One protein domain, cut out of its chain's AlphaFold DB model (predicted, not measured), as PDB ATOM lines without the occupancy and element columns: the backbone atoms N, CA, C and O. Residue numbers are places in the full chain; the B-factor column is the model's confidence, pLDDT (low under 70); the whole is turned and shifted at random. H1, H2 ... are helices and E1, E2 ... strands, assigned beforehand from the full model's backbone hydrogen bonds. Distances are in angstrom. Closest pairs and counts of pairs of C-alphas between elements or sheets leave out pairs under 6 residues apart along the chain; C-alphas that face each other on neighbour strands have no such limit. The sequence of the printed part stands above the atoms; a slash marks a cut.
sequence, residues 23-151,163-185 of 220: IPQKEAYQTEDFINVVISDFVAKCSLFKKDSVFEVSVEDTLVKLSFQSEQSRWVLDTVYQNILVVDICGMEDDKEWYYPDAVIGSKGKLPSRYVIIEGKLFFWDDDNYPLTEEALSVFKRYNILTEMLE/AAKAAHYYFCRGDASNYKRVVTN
ATOM      1  N   ILE A  23     134.479 109.970 109.110       71.75
ATOM      2  CA  ILE A  23     133.503 108.912 109.355       71.75
ATOM      3  C   ILE A  23     132.851 108.599 108.011       71.75
ATOM      4  O   ILE A  23     132.142 109.458 107.476       71.75
ATOM      5  N   PRO A  24     133.104 107.420 107.416       68.75
ATOM      6  CA  PRO A  24     132.471 107.064 106.159       68.75
ATOM      7  C   PRO A  24     130.949 107.022 106.334       68.75
ATOM      8  O   PRO A  24     130.426 106.529 107.337       68.75
ATOM      9  N   GLN A  25     130.235 107.566 105.350       74.62
ATOM     10  CA  GLN A  25     128.784 107.429 105.269       74.62
ATOM     11  C   GLN A  25     128.459 105.964 104.966       74.62
ATOM     12  O   GLN A  25     129.007 105.394 104.021       74.62
ATOM     13  N   LYS A  26     127.598 105.359 105.783       76.62
ATOM     14  CA  LYS A  26     127.160 103.967 105.643       76.62
ATOM     15  C   LYS A  26     125.639 103.914 105.548       76.62
ATOM     16  O   LYS A  26     124.958 104.746 106.140       76.62
ATOM     17  N   GLU A  27     125.113 102.922 104.832       72.69
ATOM     18  CA  GLU A  27     123.663 102.668 104.788       72.69
ATOM     19  C   GLU A  27     123.119 102.220 106.152       72.69
ATOM     20  O   GLU A  27     121.997 102.564 106.516       72.69
ATOM     21  N   ALA A  28     123.936 101.494 106.921       81.44
ATOM     22  CA  ALA A  28     123.657 101.104 108.294       81.44
ATOM     23  C   ALA A  28     124.940 101.184 109.130       81.44
ATOM     24  O   ALA A  28     126.002 100.731 108.695       81.44
ATOM     25  N   TYR A  29     124.825 101.757 110.325       86.12
ATOM     26  CA  TYR A  29     125.897 101.816 111.314       86.12
ATOM     27  C   TYR A  29     125.743 100.682 112.326       86.12
ATOM     28  O   TYR A  29     124.623 100.367 112.731       86.12
ATOM     29  N   GLN A  30     126.868 100.094 112.729       89.88
ATOM     30  CA  GLN A  30     126.943  99.154 113.852       89.88
ATOM     31  C   GLN A  30     127.360  99.891 115.129       89.88
ATOM     32  O   GLN A  30     127.880 101.006 115.057       89.88
ATOM     33  N   THR A  31     127.164  99.279 116.298       90.56
ATOM     34  CA  THR A  31     127.537  99.862 117.599       90.56
ATOM     35  C   THR A  31     129.002 100.302 117.637       90.56
ATOM     36  O   THR A  31     129.316 101.410 118.075       90.56
ATOM     37  N   GLU A  32     129.901  99.493 117.078       91.69
ATOM     38  CA  GLU A  32     131.337  99.766 117.022       91.69
ATOM     39  C   GLU A  32     131.666 101.020 116.210       91.69
ATOM     40  O   GLU A  32     132.662 101.687 116.484       91.69
ATOM     41  N   ASP A  33     130.841 101.384 115.224       93.19
ATOM     42  CA  ASP A  33     131.053 102.614 114.463       93.19
ATOM     43  C   ASP A  33     130.915 103.845 115.363       93.19
ATOM     44  O   ASP A  33     131.727 104.766 115.272       93.19
ATOM     45  N   PHE A  34     129.933 103.847 116.268       95.44
ATOM     46  CA  PHE A  34     129.744 104.928 117.235       95.44
ATOM     47  C   PHE A  34     130.852 104.924 118.287       95.44
ATOM     48  O   PHE A  34     131.463 105.965 118.522       95.44
ATOM     49  N   ILE A  35     131.180 103.760 118.857       96.75
ATOM     50  CA  ILE A  35     132.258 103.620 119.852       96.75
ATOM     51  C   ILE A  35     133.589 104.147 119.300       96.75
ATOM     52  O   ILE A  35     134.264 104.939 119.957       96.75
ATOM     53  N   ASN A  36     133.947 103.793 118.062       95.50
ATOM     54  CA  ASN A  36     135.189 104.253 117.437       95.50
ATOM     55  C   ASN A  36     135.242 105.782 117.282       95.50
ATOM     56  O   ASN A  36     136.281 106.401 117.531       95.50
ATOM     57  N   VAL A  37     134.124 106.410 116.901       96.06
ATOM     58  CA  VAL A  37     134.015 107.877 116.820       96.06
ATOM     59  C   VAL A  37     134.205 108.515 118.190       96.06
ATOM     60  O   VAL A  37     134.928 109.504 118.325       96.06
ATOM     61  N   VAL A  38     133.572 107.931 119.202       97.75
ATOM     62  CA  VAL A  38     133.544 108.430 120.576       97.75
ATOM     63  C   VAL A  38     134.918 108.345 121.219       97.75
ATOM     64  O   VAL A  38     135.409 109.359 121.711       97.75
ATOM     65  N   ILE A  39     135.583 107.192 121.132       98.19
ATOM     66  CA  ILE A  39     136.950 107.008 121.627       98.19
ATOM     67  C   ILE A  39     137.899 107.983 120.920       98.19
ATOM     68  O   ILE A  39     138.686 108.669 121.573       98.19
ATOM     69  N   SER A  40     137.794 108.116 119.594       96.81
ATOM     70  CA  SER A  40     138.654 109.026 118.832       96.81
ATOM     71  C   SER A  40     138.463 110.498 119.234       96.81
ATOM     72  O   SER A  40     139.446 111.212 119.452       96.81
ATOM     73  N   ASP A  41     137.219 110.965 119.397       97.62
ATOM     74  CA  ASP A  41     136.945 112.326 119.874       97.62
ATOM     75  C   ASP A  41     137.375 112.532 121.331       97.62
ATOM     76  O   ASP A  41     137.916 113.590 121.670       97.62
ATOM     77  N   PHE A  42     137.166 111.525 122.182       98.06
ATOM     78  CA  PHE A  42     137.516 111.569 123.594       98.06
ATOM     79  C   PHE A  42     139.021 111.741 123.781       98.06
ATOM     80  O   PHE A  42     139.441 112.701 124.429       98.06
ATOM     81  N   VAL A  43     139.818 110.888 123.135       97.56
ATOM     82  CA  VAL A  43     141.286 110.952 123.150       97.56
ATOM     83  C   VAL A  43     141.772 112.308 122.633       97.56
ATOM     84  O   VAL A  43     142.604 112.960 123.259       97.56
ATOM     85  N   ALA A  44     141.218 112.782 121.515       96.38
ATOM     86  CA  ALA A  44     141.704 113.999 120.872       96.38
ATOM     87  C   ALA A  44     141.274 115.297 121.579       96.38
ATOM     88  O   ALA A  44     141.964 116.314 121.472       96.38
ATOM     89  N   LYS A  45     140.102 115.322 122.230       96.56
ATOM     90  CA  LYS A  45     139.441 116.585 122.614       96.56
ATOM     91  C   LYS A  45     138.830 116.604 124.011       96.56
ATOM     92  O   LYS A  45     138.320 117.658 124.403       96.56
ATOM     93  N   CYS A  46     138.757 115.491 124.736       97.44
ATOM     94  CA  CYS A  46     138.158 115.460 126.070       97.44
ATOM     95  C   CYS A  46     139.236 115.589 127.149       97.44
ATOM     96  O   CYS A  46     140.212 114.849 127.173       97.44
ATOM     97  N   SER A  47     139.058 116.522 128.088       95.81
ATOM     98  CA  SER A  47     140.009 116.704 129.190       95.81
ATOM     99  C   SER A  47     140.035 115.529 130.169       95.81
ATOM    100  O   SER A  47     141.026 115.379 130.878       95.81
ATOM    101  N   LEU A  48     138.969 114.720 130.220       96.06
ATOM    102  CA  LEU A  48     138.893 113.536 131.082       96.06
ATOM    103  C   LEU A  48     139.920 112.468 130.695       96.06
ATOM    104  O   LEU A  48     140.456 111.812 131.574       96.06
ATOM    105  N   PHE A  49     140.316 112.387 129.421       96.69
ATOM    106  CA  PHE A  49     141.344 111.445 128.968       96.69
ATOM    107  C   PHE A  49     142.675 111.565 129.736       96.69
ATOM    108  O   PHE A  49     143.428 110.602 129.888       96.69
ATOM    109  N   LYS A  50     142.977 112.762 130.254       94.31
ATOM    110  CA  LYS A  50     144.196 113.023 131.028       94.31
ATOM    111  C   LYS A  50     144.128 112.517 132.467       94.31
ATOM    112  O   LYS A  50     145.182 112.420 133.083       94.31
ATOM    113  N   LYS A  51     142.930 112.265 132.996       92.19
ATOM    114  CA  LYS A  51     142.715 111.944 134.409       92.19
ATOM    115  C   LYS A  51     142.941 110.467 134.695       92.19
ATOM    116  O   LYS A  51     143.736 110.153 135.569       92.19
ATOM    117  N   ASP A  52     142.359 109.606 133.868       92.69
ATOM    118  CA  ASP A  52     142.287 108.174 134.167       92.69
ATOM    119  C   ASP A  52     143.120 107.341 133.194       92.69
ATOM    120  O   ASP A  52     143.470 107.782 132.094       92.69
ATOM    121  N   SER A  53     143.481 106.127 133.599       94.50
ATOM    122  CA  SER A  53     144.184 105.158 132.743       94.50
ATOM    123  C   SER A  53     143.285 104.067 132.176       94.50
ATOM    124  O   SER A  53     143.697 103.368 131.249       94.50
ATOM    125  N   VAL A  54     142.087 103.923 132.731       96.38
ATOM    126  CA  VAL A  54     141.098 102.913 132.373       96.38
ATOM    127  C   VAL A  54     139.767 103.623 132.182       96.38
ATOM    128  O   VAL A  54     139.383 104.453 133.004       96.38
ATOM    129  N   PHE A  55     139.092 103.304 131.087       96.94
ATOM    130  CA  PHE A  55     137.805 103.865 130.733       96.94
ATOM    131  C   PHE A  55     136.837 102.752 130.349       96.94
ATOM    132  O   PHE A  55     137.130 101.951 129.456       96.94
ATOM    133  N   GLU A  56     135.679 102.741 130.987       96.25
ATOM    134  CA  GLU A  56     134.551 101.937 130.546       96.25
ATOM    135  C   GLU A  56     133.792 102.720 129.467       96.25
ATOM    136  O   GLU A  56     133.634 103.946 129.540       96.25
ATOM    137  N   VAL A  57     133.371 102.007 128.425       97.94
ATOM    138  CA  VAL A  57     132.503 102.526 127.375       97.94
ATOM    139  C   VAL A  57     131.180 101.779 127.439       97.94
ATOM    140  O   VAL A  57     131.146 100.563 127.277       97.94
ATOM    141  N   SER A  58     130.083 102.505 127.617       96.00
ATOM    142  CA  SER A  58     128.738 101.928 127.630       96.00
ATOM    143  C   SER A  58     127.887 102.518 126.510       96.00
ATOM    144  O   SER A  58     128.170 103.597 125.979       96.00
ATOM    145  N   VAL A  59     126.874 101.764 126.076       95.75
ATOM    146  CA  VAL A  59     126.007 102.153 124.960       95.75
ATOM    147  C   VAL A  59     124.546 102.013 125.354       95.75
ATOM    148  O   VAL A  59     124.060 100.919 125.626       95.75
ATOM    149  N   GLU A  60     123.816 103.119 125.277       93.50
ATOM    150  CA  GLU A  60     122.361 103.135 125.344       93.50
ATOM    151  C   GLU A  60     121.784 103.224 123.928       93.50
ATOM    152  O   GLU A  60     121.744 104.287 123.300       93.50
ATOM    153  N   ASP A  61     121.294 102.097 123.416       88.44
ATOM    154  CA  ASP A  61     120.765 102.004 122.050       88.44
ATOM    155  C   ASP A  61     119.496 102.856 121.818       88.44
ATOM    156  O   ASP A  61     119.155 103.227 120.688       88.44
ATOM    157  N   THR A  62     118.772 103.168 122.894       89.56
ATOM    158  CA  THR A  62     117.650 104.112 122.908       89.56
ATOM    159  C   THR A  62     117.653 104.890 124.214       89.56
ATOM    160  O   THR A  62     117.378 104.328 125.272       89.56
ATOM    161  N   LEU A  63     117.885 106.199 124.129       92.19
ATOM    162  CA  LEU A  63     117.872 107.063 125.304       92.19
ATOM    163  C   LEU A  63     116.468 107.169 125.917       92.19
ATOM    164  O   LEU A  63     115.481 107.482 125.235       92.19
ATOM    165  N   VAL A  64     116.403 107.026 127.236       92.56
ATOM    166  CA  VAL A  64     115.203 107.271 128.042       92.56
ATOM    167  C   VAL A  64     115.453 108.386 129.051       92.56
ATOM    168  O   VAL A  64     116.544 108.518 129.591       92.56
ATOM    169  N   LYS A  65     114.437 109.212 129.306       92.75
ATOM    170  CA  LYS A  65     114.416 110.162 130.419       92.75
ATOM    171  C   LYS A  65     113.672 109.549 131.588       92.75
ATOM    172  O   LYS A  65     112.569 109.028 131.401       92.75
ATOM    173  N   LEU A  66     114.227 109.708 132.778       92.06
ATOM    174  CA  LEU A  66     113.572 109.377 134.030       92.06
ATOM    175  C   LEU A  66     113.077 110.655 134.716       92.06
ATOM    176  O   LEU A  66     113.707 111.711 134.642       92.06
ATOM    177  N   SER A  67     111.938 110.563 135.396       91.00
ATOM    178  CA  SER A  67     111.448 111.611 136.296       91.00
ATOM    179  C   SER A  67     111.155 111.026 137.672       91.00
ATOM    180  O   SER A  67     110.684 109.895 137.792       91.00
ATOM    181  N   PHE A  68     111.467 111.783 138.722       91.75
ATOM    182  CA  PHE A  68     111.190 111.365 140.091       91.75
ATOM    183  C   PHE A  68     109.749 111.719 140.464       91.75
ATOM    184  O   PHE A  68     109.362 112.887 140.426       91.75
ATOM    185  N   GLN A  69     108.957 110.716 140.840       92.50
ATOM    186  CA  GLN A  69     107.613 110.904 141.376       92.50
ATOM    187  C   GLN A  69     107.664 110.915 142.902       92.50
ATOM    188  O   GLN A  69     107.826 109.867 143.528       92.50
ATOM    189  N   SER A  70     107.489 112.095 143.500       91.12
ATOM    190  CA  SER A  70     107.578 112.286 144.954       91.12
ATOM    191  C   SER A  70     106.524 111.506 145.739       91.12
ATOM    192  O   SER A  70     106.824 111.003 146.811       91.12
ATOM    193  N   GLU A  71     105.304 111.373 145.209       93.56
ATOM    194  CA  GLU A  71     104.210 110.655 145.886       93.56
ATOM    195  C   GLU A  71     104.502 109.161 146.069       93.56
ATOM    196  O   GLU A  71     104.033 108.541 147.018       93.56
ATOM    197  N   GLN A  72     105.286 108.586 145.157       90.75
ATOM    198  CA  GLN A  72     105.616 107.161 145.126       90.75
ATOM    199  C   GLN A  72     107.090 106.903 145.464       90.75
ATOM    200  O   GLN A  72     107.532 105.757 145.409       90.75
ATOM    201  N   SER A  73     107.851 107.959 145.775       93.00
ATOM    202  CA  SER A  73     109.293 107.936 146.043       93.00
ATOM    203  C   SER A  73     110.089 107.083 145.050       93.00
ATOM    204  O   SER A  73     110.976 106.327 145.444       93.00
ATOM    205  N   ARG A  74     109.765 107.175 143.753       92.94
ATOM    206  CA  ARG A  74     110.401 106.356 142.711       92.94
ATOM    207  C   ARG A  74     110.688 107.132 141.435       92.94
ATOM    208  O   ARG A  74     109.951 108.045 141.064       92.94
ATOM    209  N   TRP A  75     111.736 106.712 140.737       88.75
ATOM    210  CA  TRP A  75     112.007 107.134 139.367       88.75
ATOM    211  C   TRP A  75     111.117 106.357 138.400       88.75
ATOM    212  O   TRP A  75     110.985 105.139 138.508       88.75
ATOM    213  N   VAL A  76     110.502 107.063 137.458       91.81
ATOM    214  CA  VAL A  76     109.678 106.469 136.404       91.81
ATOM    215  C   VAL A  76     110.172 106.909 135.036       91.81
ATOM    216  O   VAL A  76     110.709 108.007 134.879       91.81
ATOM    217  N   LEU A  77     109.937 106.070 134.033       91.69
ATOM    218  CA  LEU A  77     110.152 106.429 132.639       91.69
ATOM    219  C   LEU A  77     109.210 107.581 132.252       91.69
ATOM    220  O   LEU A  77     107.992 107.441 132.311       91.69
ATOM    221  N   ASP A  78     109.795 108.713 131.862       90.06
ATOM    222  CA  ASP A  78     109.098 109.945 131.473       90.06
ATOM    223  C   ASP A  78     109.002 110.068 129.949       90.06
ATOM    224  O   ASP A  78     107.923 110.184 129.369       90.06
ATOM    225  N   THR A  79     110.152 110.012 129.274       89.19
ATOM    226  CA  THR A  79     110.249 110.246 127.828       89.19
ATOM    227  C   THR A  79     111.152 109.206 127.179       89.19
ATOM    228  O   THR A  79     112.230 108.923 127.688       89.19
ATOM    229  N   VAL A  80     110.754 108.680 126.020       89.56
ATOM    230  CA  VAL A  80     111.616 107.846 125.169       89.56
ATOM    231  C   VAL A  80     112.070 108.664 123.968       89.56
ATOM    232  O   VAL A  80     111.247 109.165 123.199       89.56
ATOM    233  N   TYR A  81     113.378 108.784 123.780       86.81
ATOM    234  CA  TYR A  81     113.970 109.512 122.667       86.81
ATOM    235  C   TYR A  81     114.303 108.554 121.526       86.81
ATOM    236  O   TYR A  81     115.433 108.092 121.380       86.81
ATOM    237  N   GLN A  82     113.307 108.250 120.690       83.38
ATOM    238  CA  GLN A  82     113.531 107.348 119.555       83.38
ATOM    239  C   GLN A  82     114.595 107.921 118.604       83.38
ATOM    240  O   GLN A  82     114.629 109.132 118.362       83.38
ATOM    241  N   ASN A  83     115.399 107.030 118.022       85.12
ATOM    242  CA  ASN A  83     116.521 107.321 117.119       85.12
ATOM    243  C   ASN A  83     117.694 108.085 117.747       85.12
ATOM    244  O   ASN A  83     118.571 108.536 117.003       85.12
ATOM    245  N   ILE A  84     117.724 108.224 119.073       90.81
ATOM    246  CA  ILE A  84     118.888 108.731 119.793       90.81
ATOM    247  C   ILE A  84     119.602 107.549 120.437       90.81
ATOM    248  O   ILE A  84     119.029 106.879 121.294       90.81
ATOM    249  N   LEU A  85     120.839 107.333 120.001       94.56
ATOM    250  CA  LEU A  85     121.786 106.410 120.618       94.56
ATOM    251  C   LEU A  85     122.773 107.238 121.436       94.56
ATOM    252  O   LEU A  85     123.186 108.316 120.991       94.56
ATOM    253  N   VAL A  86     123.133 106.752 122.616       97.31
ATOM    254  CA  VAL A  86     124.136 107.389 123.468       97.31
ATOM    255  C   VAL A  86     125.287 106.429 123.686       97.31
ATOM    256  O   VAL A  86     125.077 105.231 123.847       97.31
ATOM    257  N   VAL A  87     126.499 106.963 123.622       98.25
ATOM    258  CA  VAL A  87     127.708 106.262 124.042       98.25
ATOM    259  C   VAL A  87     128.343 107.086 125.141       98.25
ATOM    260  O   VAL A  87     128.594 108.282 124.951       98.25
ATOM    261  N   ASP A  88     128.631 106.448 126.258       97.81
ATOM    262  CA  ASP A  88     129.217 107.091 127.419       97.81
ATOM    263  C   ASP A  88     130.646 106.594 127.614       97.81
ATOM    264  O   ASP A  88     130.963 105.443 127.331       97.81
ATOM    265  N   ILE A  89     131.530 107.492 128.048       98.19
ATOM    266  CA  ILE A  89     132.867 107.142 128.530       98.19
ATOM    267  C   ILE A  89     133.018 107.674 129.949       98.19
ATOM    268  O   ILE A  89     133.005 108.897 130.157       98.19
ATOM    269  N   CYS A  90     133.220 106.770 130.901       94.75
ATOM    270  CA  CYS A  90     133.568 107.068 132.288       94.75
ATOM    271  C   CYS A  90     134.975 106.542 132.600       94.75
ATOM    272  O   CYS A  90     135.423 105.541 132.049       94.75
ATOM    273  N   GLY A  91     135.708 107.272 133.441       93.69
ATOM    274  CA  GLY A  91     136.976 106.791 133.981       93.69
ATOM    275  C   GLY A  91     136.720 105.851 135.152       93.69
ATOM    276  O   GLY A  91     135.870 106.153 135.987       93.69
ATOM    277  N   MET A  92     137.464 104.750 135.217       85.75
ATOM    278  CA  MET A  92     137.499 103.879 136.389       85.75
ATOM    279  C   MET A  92     138.727 104.242 137.221       85.75
ATOM    280  O   MET A  92     139.849 103.880 136.857       85.75
ATOM    281  N   GLU A  93     138.527 105.017 138.288       72.81
ATOM    282  CA  GLU A  93     139.607 105.360 139.224       72.81
ATOM    283  C   GLU A  93     139.903 104.160 140.141       72.81
ATOM    284  O   GLU A  93     140.969 103.554 140.027       72.81
ATOM    285  N   ASP A  94     138.936 103.777 140.980       72.38
ATOM    286  CA  ASP A  94     139.070 102.689 141.964       72.38
ATOM    287  C   ASP A  94     138.055 101.547 141.761       72.38
ATOM    288  O   ASP A  94     138.144 100.505 142.416       72.38
ATOM    289  N   ASP A  95     137.101 101.730 140.844       77.50
ATOM    290  CA  ASP A  95     136.074 100.736 140.550       77.50
ATOM    291  C   ASP A  95     136.652  99.552 139.765       77.50
ATOM    292  O   ASP A  95     137.573  99.684 138.952       77.50
ATOM    293  N   LYS A  96     136.093  98.369 140.017       85.00
ATOM    294  CA  LYS A  96     136.471  97.122 139.357       85.00
ATOM    295  C   LYS A  96     135.242  96.372 138.882       85.00
ATOM    296  O   LYS A  96     134.223  96.336 139.563       85.00
ATOM    297  N   GLU A  97     135.410  95.692 137.762       85.88
ATOM    298  CA  GLU A  97     134.442  94.757 137.221       85.88
ATOM    299  C   GLU A  97     134.423  93.454 138.007       85.88
ATOM    300  O   GLU A  97     135.463  92.883 138.366       85.88
ATOM    301  N   TRP A  98     133.215  92.949 138.226       84.19
ATOM    302  CA  TRP A  98     133.017  91.664 138.869       84.19
ATOM    303  C   TRP A  98     133.435  90.526 137.951       84.19
ATOM    304  O   TRP A  98     132.874  90.305 136.881       84.19
ATOM    305  N   TYR A  99     134.403  89.744 138.413       85.62
ATOM    306  CA  TYR A  99     134.812  88.515 137.763       85.62
ATOM    307  C   TYR A  99     134.028  87.338 138.337       85.62
ATOM    308  O   TYR A  99     134.364  86.789 139.391       85.62
ATOM    309  N   TYR A 100     132.951  86.979 137.638       81.69
ATOM    310  CA  TYR A 100     132.083  85.864 137.998       81.69
ATOM    311  C   TYR A 100     132.735  84.508 137.669       81.69
ATOM    312  O   TYR A 100     133.413  84.384 136.646       81.69
ATOM    313  N   PRO A 101     132.495  83.448 138.467       81.06
ATOM    314  CA  PRO A 101     133.044  82.116 138.200       81.06
ATOM    315  C   PRO A 101     132.642  81.515 136.843       81.06
ATOM    316  O   PRO A 101     133.354  80.669 136.304       81.06
ATOM    317  N   ASP A 102     131.502  81.934 136.290       84.56
ATOM    318  CA  ASP A 102     130.991  81.495 134.990       84.56
ATOM    319  C   ASP A 102     131.464  82.372 133.815       84.56
ATOM    320  O   ASP A 102     131.174  82.053 132.658       84.56
ATOM    321  N   ALA A 103     132.260  83.415 134.077       86.81
ATOM    322  CA  ALA A 103     132.940  84.218 133.066       86.81
ATOM    323  C   ALA A 103     134.178  83.492 132.505       86.81
ATOM    324  O   ALA A 103     135.326  83.916 132.643       86.81
ATOM    325  N   VAL A 104     133.940  82.345 131.872       90.44
ATOM    326  CA  VAL A 104     134.977  81.500 131.272       90.44
ATOM    327  C   VAL A 104     135.263  81.900 129.824       90.44
ATOM    328  O   VAL A 104     134.431  82.518 129.156       90.44
ATOM    329  N   ILE A 105     136.430  81.520 129.305       94.12
ATOM    330  CA  ILE A 105     136.781  81.725 127.892       94.12
ATOM    331  C   ILE A 105     135.696  81.124 126.991       94.12
ATOM    332  O   ILE A 105     135.275  79.984 127.183       94.12
ATOM    333  N   GLY A 106     135.235  81.898 126.009       93.25
ATOM    334  CA  GLY A 106     134.142  81.516 125.116       93.25
ATOM    335  C   GLY A 106     132.744  81.935 125.590       93.25
ATOM    336  O   GLY A 106     131.816  81.912 124.780       93.25
ATOM    337  N   SER A 107     132.573  82.338 126.856       91.00
ATOM    338  CA  SER A 107     131.295  82.855 127.374       91.00
ATOM    339  C   SER A 107     130.983  84.256 126.831       91.00
ATOM    340  O   SER A 107     131.881  84.971 126.391       91.00
ATOM    341  N   LYS A 108     129.703  84.649 126.831       91.38
ATOM    342  CA  LYS A 108     129.218  85.961 126.368       91.38
ATOM    343  C   LYS A 108     128.396  86.633 127.465       91.38
ATOM    344  O   LYS A 108     127.691  85.928 128.186       91.38
ATOM    345  N   GLY A 109     128.474  87.961 127.560       82.69
ATOM    346  CA  GLY A 109     127.647  88.764 128.475       82.69
ATOM    347  C   GLY A 109     127.921  88.527 129.966       82.69
ATOM    348  O   GLY A 109     127.034  88.715 130.792       82.69
ATOM    349  N   LYS A 110     129.114  88.025 130.314       83.56
ATOM    350  CA  LYS A 110     129.545  87.769 131.707       83.56
ATOM    351  C   LYS A 110     130.656  88.696 132.182       83.56
ATOM    352  O   LYS A 110     130.853  88.857 133.377       83.56
ATOM    353  N   LEU A 111     131.380  89.252 131.226       89.56
ATOM    354  CA  LEU A 111     132.398  90.273 131.367       89.56
ATOM    355  C   LEU A 111     132.397  91.087 130.076       89.56
ATOM    356  O   LEU A 111     132.004  90.540 129.028       89.56
ATOM    357  N   PRO A 112     132.988  92.288 130.118       91.94
ATOM    358  CA  PRO A 112     133.439  92.954 128.916       91.94
ATOM    359  C   PRO A 112     134.231  91.997 128.042       91.94
ATOM    360  O   PRO A 112     135.028  91.191 128.520       91.94
ATOM    361  N   SER A 113     134.001  92.057 126.739       93.12
ATOM    362  CA  SER A 113     134.641  91.154 125.776       93.12
ATOM    363  C   SER A 113     135.449  91.913 124.727       93.12
ATOM    364  O   SER A 113     136.217  91.318 123.965       93.12
ATOM    365  N   ARG A 114     135.327  93.242 124.713       95.81
ATOM    366  CA  ARG A 114     135.998  94.139 123.781       95.81
ATOM    367  C   ARG A 114     136.880  95.125 124.510       95.81
ATOM    368  O   ARG A 114     136.566  95.570 125.610       95.81
ATOM    369  N   TYR A 115     137.968  95.498 123.853       97.56
ATOM    370  CA  TYR A 115     138.826  96.564 124.325       97.56
ATOM    371  C   TYR A 115     139.641  97.185 123.196       97.56
ATOM    372  O   TYR A 115     139.829  96.602 122.127       97.56
ATOM    373  N   VAL A 116     140.189  98.361 123.476       98.12
ATOM    374  CA  VAL A 116     141.283  98.965 122.721       98.12
ATOM    375  C   VAL A 116     142.248  99.639 123.691       98.12
ATOM    376  O   VAL A 116     141.853 100.147 124.739       98.12
ATOM    377  N   ILE A 117     143.536  99.635 123.350       98.19
ATOM    378  CA  ILE A 117     144.567 100.337 124.116       98.19
ATOM    379  C   ILE A 117     145.085 101.493 123.267       98.19
ATOM    380  O   ILE A 117     145.613 101.274 122.176       98.19
ATOM    381  N   ILE A 118     144.956 102.717 123.772       97.38
ATOM    382  CA  ILE A 118     145.406 103.938 123.098       97.38
ATOM    383  C   ILE A 118     146.305 104.705 124.056       97.38
ATOM    384  O   ILE A 118     145.909 105.003 125.177       97.38
ATOM    385  N   GLU A 119     147.534 104.997 123.627       96.56
ATOM    386  CA  GLU A 119     148.536 105.687 124.460       96.56
ATOM    387  C   GLU A 119     148.747 105.011 125.832       96.56
ATOM    388  O   GLU A 119     148.942 105.663 126.853       96.56
ATOM    389  N   GLY A 120     148.676 103.675 125.862       97.00
ATOM    390  CA  GLY A 120     148.815 102.877 127.083       97.00
ATOM    391  C   GLY A 120     147.588 102.881 128.001       97.00
ATOM    392  O   GLY A 120     147.617 102.199 129.023       97.00
ATOM    393  N   LYS A 121     146.510 103.584 127.642       97.75
ATOM    394  CA  LYS A 121     145.252 103.644 128.397       97.75
ATOM    395  C   LYS A 121     144.241 102.653 127.825       97.75
ATOM    396  O   LYS A 121     144.159 102.498 126.606       97.75
ATOM    397  N   LEU A 122     143.513 101.974 128.704       98.19
ATOM    398  CA  LEU A 122     142.540 100.946 128.346       98.19
ATOM    399  C   LEU A 122     141.157 101.566 128.153       98.19
ATOM    400  O   LEU A 122     140.694 102.307 129.011       98.19
ATOM    401  N   PHE A 123     140.500 101.207 127.057       98.31
ATOM    402  CA  PHE A 123     139.066 101.380 126.851       98.31
ATOM    403  C   PHE A 123     138.452  99.998 126.685       98.31
ATOM    404  O   PHE A 123     139.006  99.197 125.927       98.31
ATOM    405  N   PHE A 124     137.337  99.708 127.343       97.00
ATOM    406  CA  PHE A 124     136.666  98.412 127.236       97.00
ATOM    407  C   PHE A 124     135.143  98.562 127.261       97.00
ATOM    408  O   PHE A 124     134.641  99.596 127.690       97.00
ATOM    409  N   TRP A 125     134.427  97.562 126.745       96.25
ATOM    410  CA  TRP A 125     132.961  97.533 126.737       96.25
ATOM    411  C   TRP A 125     132.407  96.115 126.615       96.25
ATOM    412  O   TRP A 125     133.090  95.188 126.151       96.25
ATOM    413  N   ASP A 126     131.139  95.979 126.989       92.75
ATOM    414  CA  ASP A 126     130.349  94.773 126.785       92.75
ATOM    415  C   ASP A 126     129.916  94.630 125.322       92.75
ATOM    416  O   ASP A 126     129.367  95.544 124.706       92.75
ATOM    417  N   ASP A 127     130.148  93.444 124.760       92.00
ATOM    418  CA  ASP A 127     129.594  93.026 123.473       92.00
ATOM    419  C   ASP A 127     128.990  91.633 123.643       92.00
ATOM    420  O   ASP A 127     129.688  90.613 123.617       92.00
ATOM    421  N   ASP A 128     127.666  91.604 123.793       88.62
ATOM    422  CA  ASP A 128     126.868  90.388 123.971       88.62
ATOM    423  C   ASP A 128     127.002  89.397 122.812       88.62
ATOM    424  O   ASP A 128     126.692  88.212 122.952       88.62
ATOM    425  N   ASN A 129     127.466  89.850 121.646       90.25
ATOM    426  CA  ASN A 129     127.650  89.004 120.478       90.25
ATOM    427  C   ASN A 129     129.073  88.458 120.367       90.25
ATOM    428  O   ASN A 129     129.286  87.511 119.595       90.25
ATOM    429  N   TYR A 130     130.016  88.953 121.168       91.88
ATOM    430  CA  TYR A 130     131.410  88.544 121.126       91.88
ATOM    431  C   TYR A 130     131.838  87.768 122.374       91.88
ATOM    432  O   TYR A 130     131.684  88.252 123.494       91.88
ATOM    433  N   PRO A 131     132.374  86.546 122.205       94.31
ATOM    434  CA  PRO A 131     132.813  85.749 123.337       94.31
ATOM    435  C   PRO A 131     134.079  86.319 123.981       94.31
ATOM    436  O   PRO A 131     134.970  86.814 123.291       94.31
ATOM    437  N   LEU A 132     134.190  86.165 125.300       94.62
ATOM    438  CA  LEU A 132     135.397  86.464 126.060       94.62
ATOM    439  C   LEU A 132     136.573  85.633 125.529       94.62
ATOM    440  O   LEU A 132     136.503  84.402 125.464       94.62
ATOM    441  N   THR A 133     137.668  86.301 125.171       95.69
ATOM    442  CA  THR A 133     138.896  85.663 124.680       95.69
ATOM    443  C   THR A 133     139.966  85.603 125.767       95.69
ATOM    444  O   THR A 133     139.951  86.383 126.721       95.69
ATOM    445  N   GLU A 134     140.933  84.691 125.614       96.12
ATOM    446  CA  GLU A 134     142.105  84.633 126.505       96.12
ATOM    447  C   GLU A 134     142.888  85.948 126.489       96.12
ATOM    448  O   GLU A 134     143.366  86.403 127.528       96.12
ATOM    449  N   GLU A 135     142.974  86.577 125.315       96.50
ATOM    450  CA  GLU A 135     143.636  87.862 125.130       96.50
ATOM    451  C   GLU A 135     142.939  88.964 125.938       96.50
ATOM    452  O   GLU A 135     143.588  89.619 126.752       96.50
ATOM    453  N   ALA A 136     141.618  89.113 125.790       95.94
ATOM    454  CA  ALA A 136     140.843  90.108 126.526       95.94
ATOM    455  C   ALA A 136     140.954  89.900 128.039       95.94
ATOM    456  O   ALA A 136     141.319  90.827 128.763       95.94
ATOM    457  N   LEU A 137     140.766  88.664 128.514       94.56
ATOM    458  CA  LEU A 137     140.909  88.341 129.934       94.56
ATOM    459  C   LEU A 137     142.320  88.658 130.460       94.56
ATOM    460  O   LEU A 137     142.472  89.172 131.569       94.56
ATOM    461  N   SER A 138     143.361  88.374 129.673       95.50
ATOM    462  CA  SER A 138     144.743  88.719 130.018       95.50
ATOM    463  C   SER A 138     144.945  90.234 130.126       95.50
ATOM    464  O   SER A 138     145.572  90.708 131.078       95.50
ATOM    465  N   VAL A 139     144.371  91.009 129.200       97.31
ATOM    466  CA  VAL A 139     144.414  92.475 129.240       97.31
ATOM    467  C   VAL A 139     143.715  93.015 130.483       97.31
ATOM    468  O   VAL A 139     144.317  93.819 131.196       97.31
ATOM    469  N   PHE A 140     142.507  92.548 130.792       95.00
ATOM    470  CA  PHE A 140     141.754  93.013 131.959       95.00
ATOM    471  C   PHE A 140     142.480  92.719 133.275       95.00
ATOM    472  O   PHE A 140     142.586  93.593 134.138       95.00
ATOM    473  N   LYS A 141     143.098  91.536 133.397       93.31
ATOM    474  CA  LYS A 141     143.965  91.201 134.539       93.31
ATOM    475  C   LYS A 141     145.182  92.118 134.630       93.31
ATOM    476  O   LYS A 141     145.502  92.600 135.711       93.31
ATOM    477  N   ARG A 142     145.853  92.400 133.507       95.75
ATOM    478  CA  ARG A 142     147.043  93.272 133.467       95.75
ATOM    479  C   ARG A 142     146.735  94.709 133.889       95.75
ATOM    480  O   ARG A 142     147.563  95.327 134.548       95.75
ATOM    481  N   TYR A 143     145.575  95.232 133.501       95.06
ATOM    482  CA  TYR A 143     145.108  96.560 133.909       95.06
ATOM    483  C   TYR A 143     144.430  96.563 135.290       95.06
ATOM    484  O   TYR A 143     144.024  97.623 135.749       95.06
ATOM    485  N   ASN A 144     144.354  95.409 135.968       92.19
ATOM    486  CA  ASN A 144     143.786  95.246 137.309       92.19
ATOM    487  C   ASN A 144     142.325  95.724 137.429       92.19
ATOM    488  O   ASN A 144     141.908  96.173 138.495       92.19
ATOM    489  N   ILE A 145     141.541  95.590 136.354       92.00
ATOM    490  CA  ILE A 145     140.140  96.039 136.336       92.00
ATOM    491  C   ILE A 145     139.173  94.993 136.895       92.00
ATOM    492  O   ILE A 145     137.985  95.250 136.950       92.00
ATOM    493  N   LEU A 146     139.653  93.802 137.265       90.81
ATOM    494  CA  LEU A 146     138.817  92.693 137.728       90.81
ATOM    495  C   LEU A 146     138.917  92.524 139.245       90.81
ATOM    496  O   LEU A 146     140.012  92.593 139.817       90.81
ATOM    497  N   THR A 147     137.788  92.226 139.878       86.88
ATOM    498  CA  THR A 147     137.706  91.761 141.264       86.88
ATOM    499  C   THR A 147     136.905  90.467 141.332       86.88
ATOM    500  O   THR A 147     135.835  90.358 140.740       86.88
ATOM    501  N   GLU A 148     137.433  89.452 142.015       82.50
ATOM    502  CA  GLU A 148     136.730  88.174 142.164       82.50
ATOM    503  C   GLU A 148     135.461  88.366 142.987       82.50
ATOM    504  O   GLU A 148     135.504  88.954 144.070       82.50
ATOM    505  N   MET A 149     134.337  87.850 142.490       75.19
ATOM    506  CA  MET A 149     133.113  87.803 143.279       75.19
ATOM    507  C   MET A 149     133.272  86.778 144.404       75.19
ATOM    508  O   MET A 149     133.306  85.574 144.155       75.19
ATOM    509  N   LEU A 150     133.383  87.269 145.640       67.00
ATOM    510  CA  LEU A 150     133.593  86.433 146.824       67.00
ATOM    511  C   LEU A 150     132.321  85.664 147.220       67.00
ATOM    512  O   LEU A 150     132.417  84.490 147.566       67.00
ATOM    513  N   GLU A 151     131.139  86.291 147.132       66.31
ATOM    514  CA  GLU A 151     129.831  85.665 147.388       66.31
ATOM    515  C   GLU A 151     128.730  86.281 146.506       66.31
ATOM    516  O   GLU A 151     128.703  87.493 146.274       66.31
ATOM    517  N   ALA A 163     131.312 113.951 142.342       88.81
ATOM    518  CA  ALA A 163     132.049 114.881 141.494       88.81
ATOM    519  C   ALA A 163     132.644 114.216 140.242       88.81
ATOM    520  O   ALA A 163     133.090 114.941 139.338       88.81
ATOM    521  N   ALA A 164     132.658 112.879 140.172       90.38
ATOM    522  CA  ALA A 164     133.114 112.138 139.008       90.38
ATOM    523  C   ALA A 164     132.262 112.510 137.794       90.38
ATOM    524  O   ALA A 164     131.049 112.692 137.877       90.38
ATOM    525  N   LYS A 165     132.921 112.696 136.650       95.00
ATOM    526  CA  LYS A 165     132.258 113.094 135.407       95.00
ATOM    527  C   LYS A 165     132.464 112.028 134.358       95.00
ATOM    528  O   LYS A 165     133.583 111.557 134.186       95.00
ATOM    529  N   ALA A 166     131.423 111.786 133.582       95.56
ATOM    530  CA  ALA A 166     131.493 111.024 132.351       95.56
ATOM    531  C   ALA A 166     131.320 111.955 131.142       95.56
ATOM    532  O   ALA A 166     130.870 113.106 131.251       95.56
ATOM    533  N   ALA A 167     131.748 111.475 129.978       98.31
ATOM    534  CA  ALA A 167     131.500 112.118 128.700       98.31
ATOM    535  C   ALA A 167     130.392 111.359 127.965       98.31
ATOM    536  O   ALA A 167     130.610 110.237 127.527       98.31
ATOM    537  N   HIS A 168     129.242 112.004 127.799       98.44
ATOM    538  CA  HIS A 168     128.068 111.452 127.132       98.44
ATOM    539  C   HIS A 168     128.009 111.943 125.689       98.44
ATOM    540  O   HIS A 168     127.996 113.157 125.437       98.44
ATOM    541  N   TYR A 169     127.970 111.024 124.731       98.25
ATOM    542  CA  TYR A 169     127.928 111.321 123.305       98.25
ATOM    543  C   TYR A 169     126.582 110.922 122.729       98.25
ATOM    544  O   TYR A 169     126.274 109.749 122.564       98.25
ATOM    545  N   TYR A 170     125.791 111.927 122.377       97.19
ATOM    546  CA  TYR A 170     124.462 111.745 121.818       97.19
ATOM    547  C   TYR A 170     124.543 111.742 120.299       97.19
ATOM    548  O   TYR A 170     124.966 112.745 119.715       97.19
ATOM    549  N   PHE A 171     124.079 110.668 119.670       94.81
ATOM    550  CA  PHE A 171     124.047 110.491 118.224       94.81
ATOM    551  C   PHE A 171     122.625 110.434 117.688       94.81
ATOM    552  O   PHE A 171     121.699 109.944 118.335       94.81
ATOM    553  N   CYS A 172     122.474 110.853 116.437       90.38
ATOM    554  CA  CYS A 172     121.368 110.382 115.619       90.38
ATOM    555  C   CYS A 172     121.725 108.991 115.084       90.38
ATOM    556  O   CYS A 172     122.726 108.848 114.389       90.38
ATOM    557  N   ARG A 173     120.895 107.975 115.339       87.25
ATOM    558  CA  ARG A 173     121.203 106.572 114.991       87.25
ATOM    559  C   ARG A 173     121.545 106.328 113.513       87.25
ATOM    560  O   ARG A 173     122.272 105.403 113.184       87.25
ATOM    561  N   GLY A 174     121.020 107.149 112.606       85.94
ATOM    562  CA  GLY A 174     121.303 107.052 111.169       85.94
ATOM    563  C   GLY A 174     122.546 107.813 110.702       85.94
ATOM    564  O   GLY A 174     122.781 107.878 109.501       85.94
ATOM    565  N   ASP A 175     123.288 108.460 111.603       88.06
ATOM    566  CA  ASP A 175     124.413 109.330 111.254       88.06
ATOM    567  C   ASP A 175     125.441 109.396 112.395       88.06
ATOM    568  O   ASP A 175     125.383 110.279 113.256       88.06
ATOM    569  N   ALA A 176     126.424 108.489 112.373       89.44
ATOM    570  CA  ALA A 176     127.520 108.463 113.346       89.44
ATOM    571  C   ALA A 176     128.426 109.709 113.296       89.44
ATOM    572  O   ALA A 176     129.236 109.915 114.193       89.44
ATOM    573  N   SER A 177     128.299 110.572 112.281       88.69
ATOM    574  CA  SER A 177     129.055 111.829 112.210       88.69
ATOM    575  C   SER A 177     128.374 113.003 112.912       88.69
ATOM    576  O   SER A 177     129.021 114.007 113.220       88.69
ATOM    577  N   ASN A 178     127.078 112.883 113.202       89.12
ATOM    578  CA  ASN A 178     126.283 113.928 113.826       89.12
ATOM    579  C   ASN A 178     126.072 113.629 115.309       89.12
ATOM    580  O   ASN A 178     125.107 112.960 115.690       89.12
ATOM    581  N   TYR A 179     126.965 114.167 116.137       94.38
ATOM    582  CA  TYR A 179     126.898 113.991 117.580       94.38
ATOM    583  C   TYR A 179     127.103 115.268 118.370       94.38
ATOM    584  O   TYR A 179     127.647 116.271 117.899       94.38
ATOM    585  N   LYS A 180     126.669 115.205 119.627       96.19
ATOM    586  CA  LYS A 180     126.977 116.201 120.647       96.19
ATOM    587  C   LYS A 180     127.540 115.515 121.874       96.19
ATOM    588  O   LYS A 180     126.943 114.575 122.380       96.19
ATOM    589  N   ARG A 181     128.657 116.044 122.363       97.69
ATOM    590  CA  ARG A 181     129.289 115.616 123.608       97.69
ATOM    591  C   ARG A 181     128.855 116.514 124.761       97.69
ATOM    592  O   ARG A 181     128.938 117.738 124.645       97.69
ATOM    593  N   VAL A 182     128.464 115.912 125.876       98.25
ATOM    594  CA  VAL A 182     128.213 116.578 127.159       98.25
ATOM    595  C   VAL A 182     129.144 115.961 128.193       98.25
ATOM    596  O   VAL A 182     129.278 114.749 128.244       98.25
ATOM    597  N   VAL A 183     129.809 116.786 129.002       97.94
ATOM    598  CA  VAL A 183     130.650 116.306 130.108       97.94
ATOM    599  C   VAL A 183     130.022 116.767 131.410       97.94
ATOM    600  O   VAL A 183     129.946 117.972 131.665       97.94
ATOM    601  N   THR A 184     129.551 115.825 132.215       97.25
ATOM    602  CA  THR A 184     128.745 116.101 133.408       97.25
ATOM    603  C   THR A 184     128.920 114.996 134.447       97.25
ATOM    604  O   THR A 184     129.401 113.918 134.122       97.25
ATOM    605  N   ASN A 185     128.555 115.284 135.693       95.06
ATOM    606  CA  ASN A 185     128.461 114.318 136.792       95.06
ATOM    607  C   ASN A 185     127.031 113.780 136.988       95.06
ATOM    608  O   ASN A 185     126.762 113.057 137.936       95.06
TER     609      ASN A 185
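What this domain is: This is residues 23 to 151 and 163 to 185 of the 220 residues of an uncharacterized protein of Bacteroides intestinalis CAG:315 (UniProt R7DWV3). A curled sheet of six strands, E6 E7 E1 E4 E9 E10, wraps round the helix H1 like part of a barrel. The hairpin of E2 and E3 reaches away from the sheet as an arm, while H3 packs over E6 and E7 at the other end of the sheet from E10, with the small parallel pair E5 and E8 next to H3 through E8. The 152 printed residues have three named helices and ten named strands, in the order H1 H2 E1 E2 E3 E4 E5 E6 E7 H3 E8 E9 E10, of the mixed class. The large sheet is mixed, E7 and E1 being parallel and its other neighbours antiparallel; E2 and E3 are antiparallel, E5 and E8 parallel. The whole is compact, with a radius of gyration of the C-alphas of 16.8 A and spans of 46 by 40 by 31 A.

How they stand to each other: The largest sheet runs, strand beside strand, E6 of residues 114 to 118, E7 of 121 to 125, E1 of 54 to 60, E4 of 84 to 91, E9 of 166 to 172 and E10 of 175 to 184. It is strongly twisted, and E6 and E10 are its edge strands. E1 and E4 are antiparallel at 163 degrees, with N 58 and O 88 3.1 A apart, within hydrogen-bond range. E7 and E1 are parallel at 28 degrees, with N 57 and O 124 at 2.8 A. The hairpin E6 and E7 has N 116 and O 123 at 2.8 A. E4 and E9 are antiparallel, with N 87 and O 169 at 3.0 A. In the hairpin E9 and E10, N 168 and O 182 are at 2.8 A, and E10 bends by 65 degrees at residue 178. H1, residues 31 to 45, is on one face of this sheet, two layers in all, and the sheet curls round it. The closest C-alphas of H1 and E10 are those of Phe 34 and Ala 176, 5.7 A apart. H2, residues 47 to 50, is on the sheet at a height of 4.9 A, over none of its strands. With its residues 42 to 43 alone, H1 only just touches H2, only at the corner, with 3 pairs of C-alphas within 8 A, Val 43 and Phe 49 closest at 5.8 A. H3, residues 134 to 142, is on the sheet at a height of 9.9 A, over E6 and, only just, E7, with 3 of its C-alphas over E7. It runs slantwise to the strands, at 53 degrees to E6 on the local plane. E5, residues 97 to 99, and E8, residues 146 to 148, are parallel, with N 99 and O 147 at 2.8 A. E1 runs on at 85 degrees into E2, residues 63 to 69, which forms a hairpin with E3, residues 74 to 81, with N 67 and O 76 at 2.9 A. E3 is apart from E9, for instance. In H1 and H3 every O i to N i+4 pair is within hydrogen-bond range; H2 is too short for one.

Where its parts are: E1 is 20.0 A long from first to last C-alpha, E4 23.1 A, E9 19.6 A and E10 23.6 A. E6 is 13.6 A and E7 13.8 A. E2 is 19.5 A and E3 20.6 A. H1 is 21.1 A, beginning at C-alpha 31, (127.537, 99.862, 117.599); H3 is 12.1 A. H2, E5 and E8 are the short elements. E10 ends at C-alpha 184, (128.745, 116.101, 133.408).

The domain as a whole: The C-alphas of Glu 71 and Glu 135, the two farthest apart, are 50.0 A from each other. Residues 152 to 162 are not printed, and C-alphas 151 and 163 stand 29.9 A apart across this cut. The link from E5 to E6, residues 100 to 113, is long. The mean pLDDT of the printed part is 91.4; residue 24 and residues 150 to 151 are under 70.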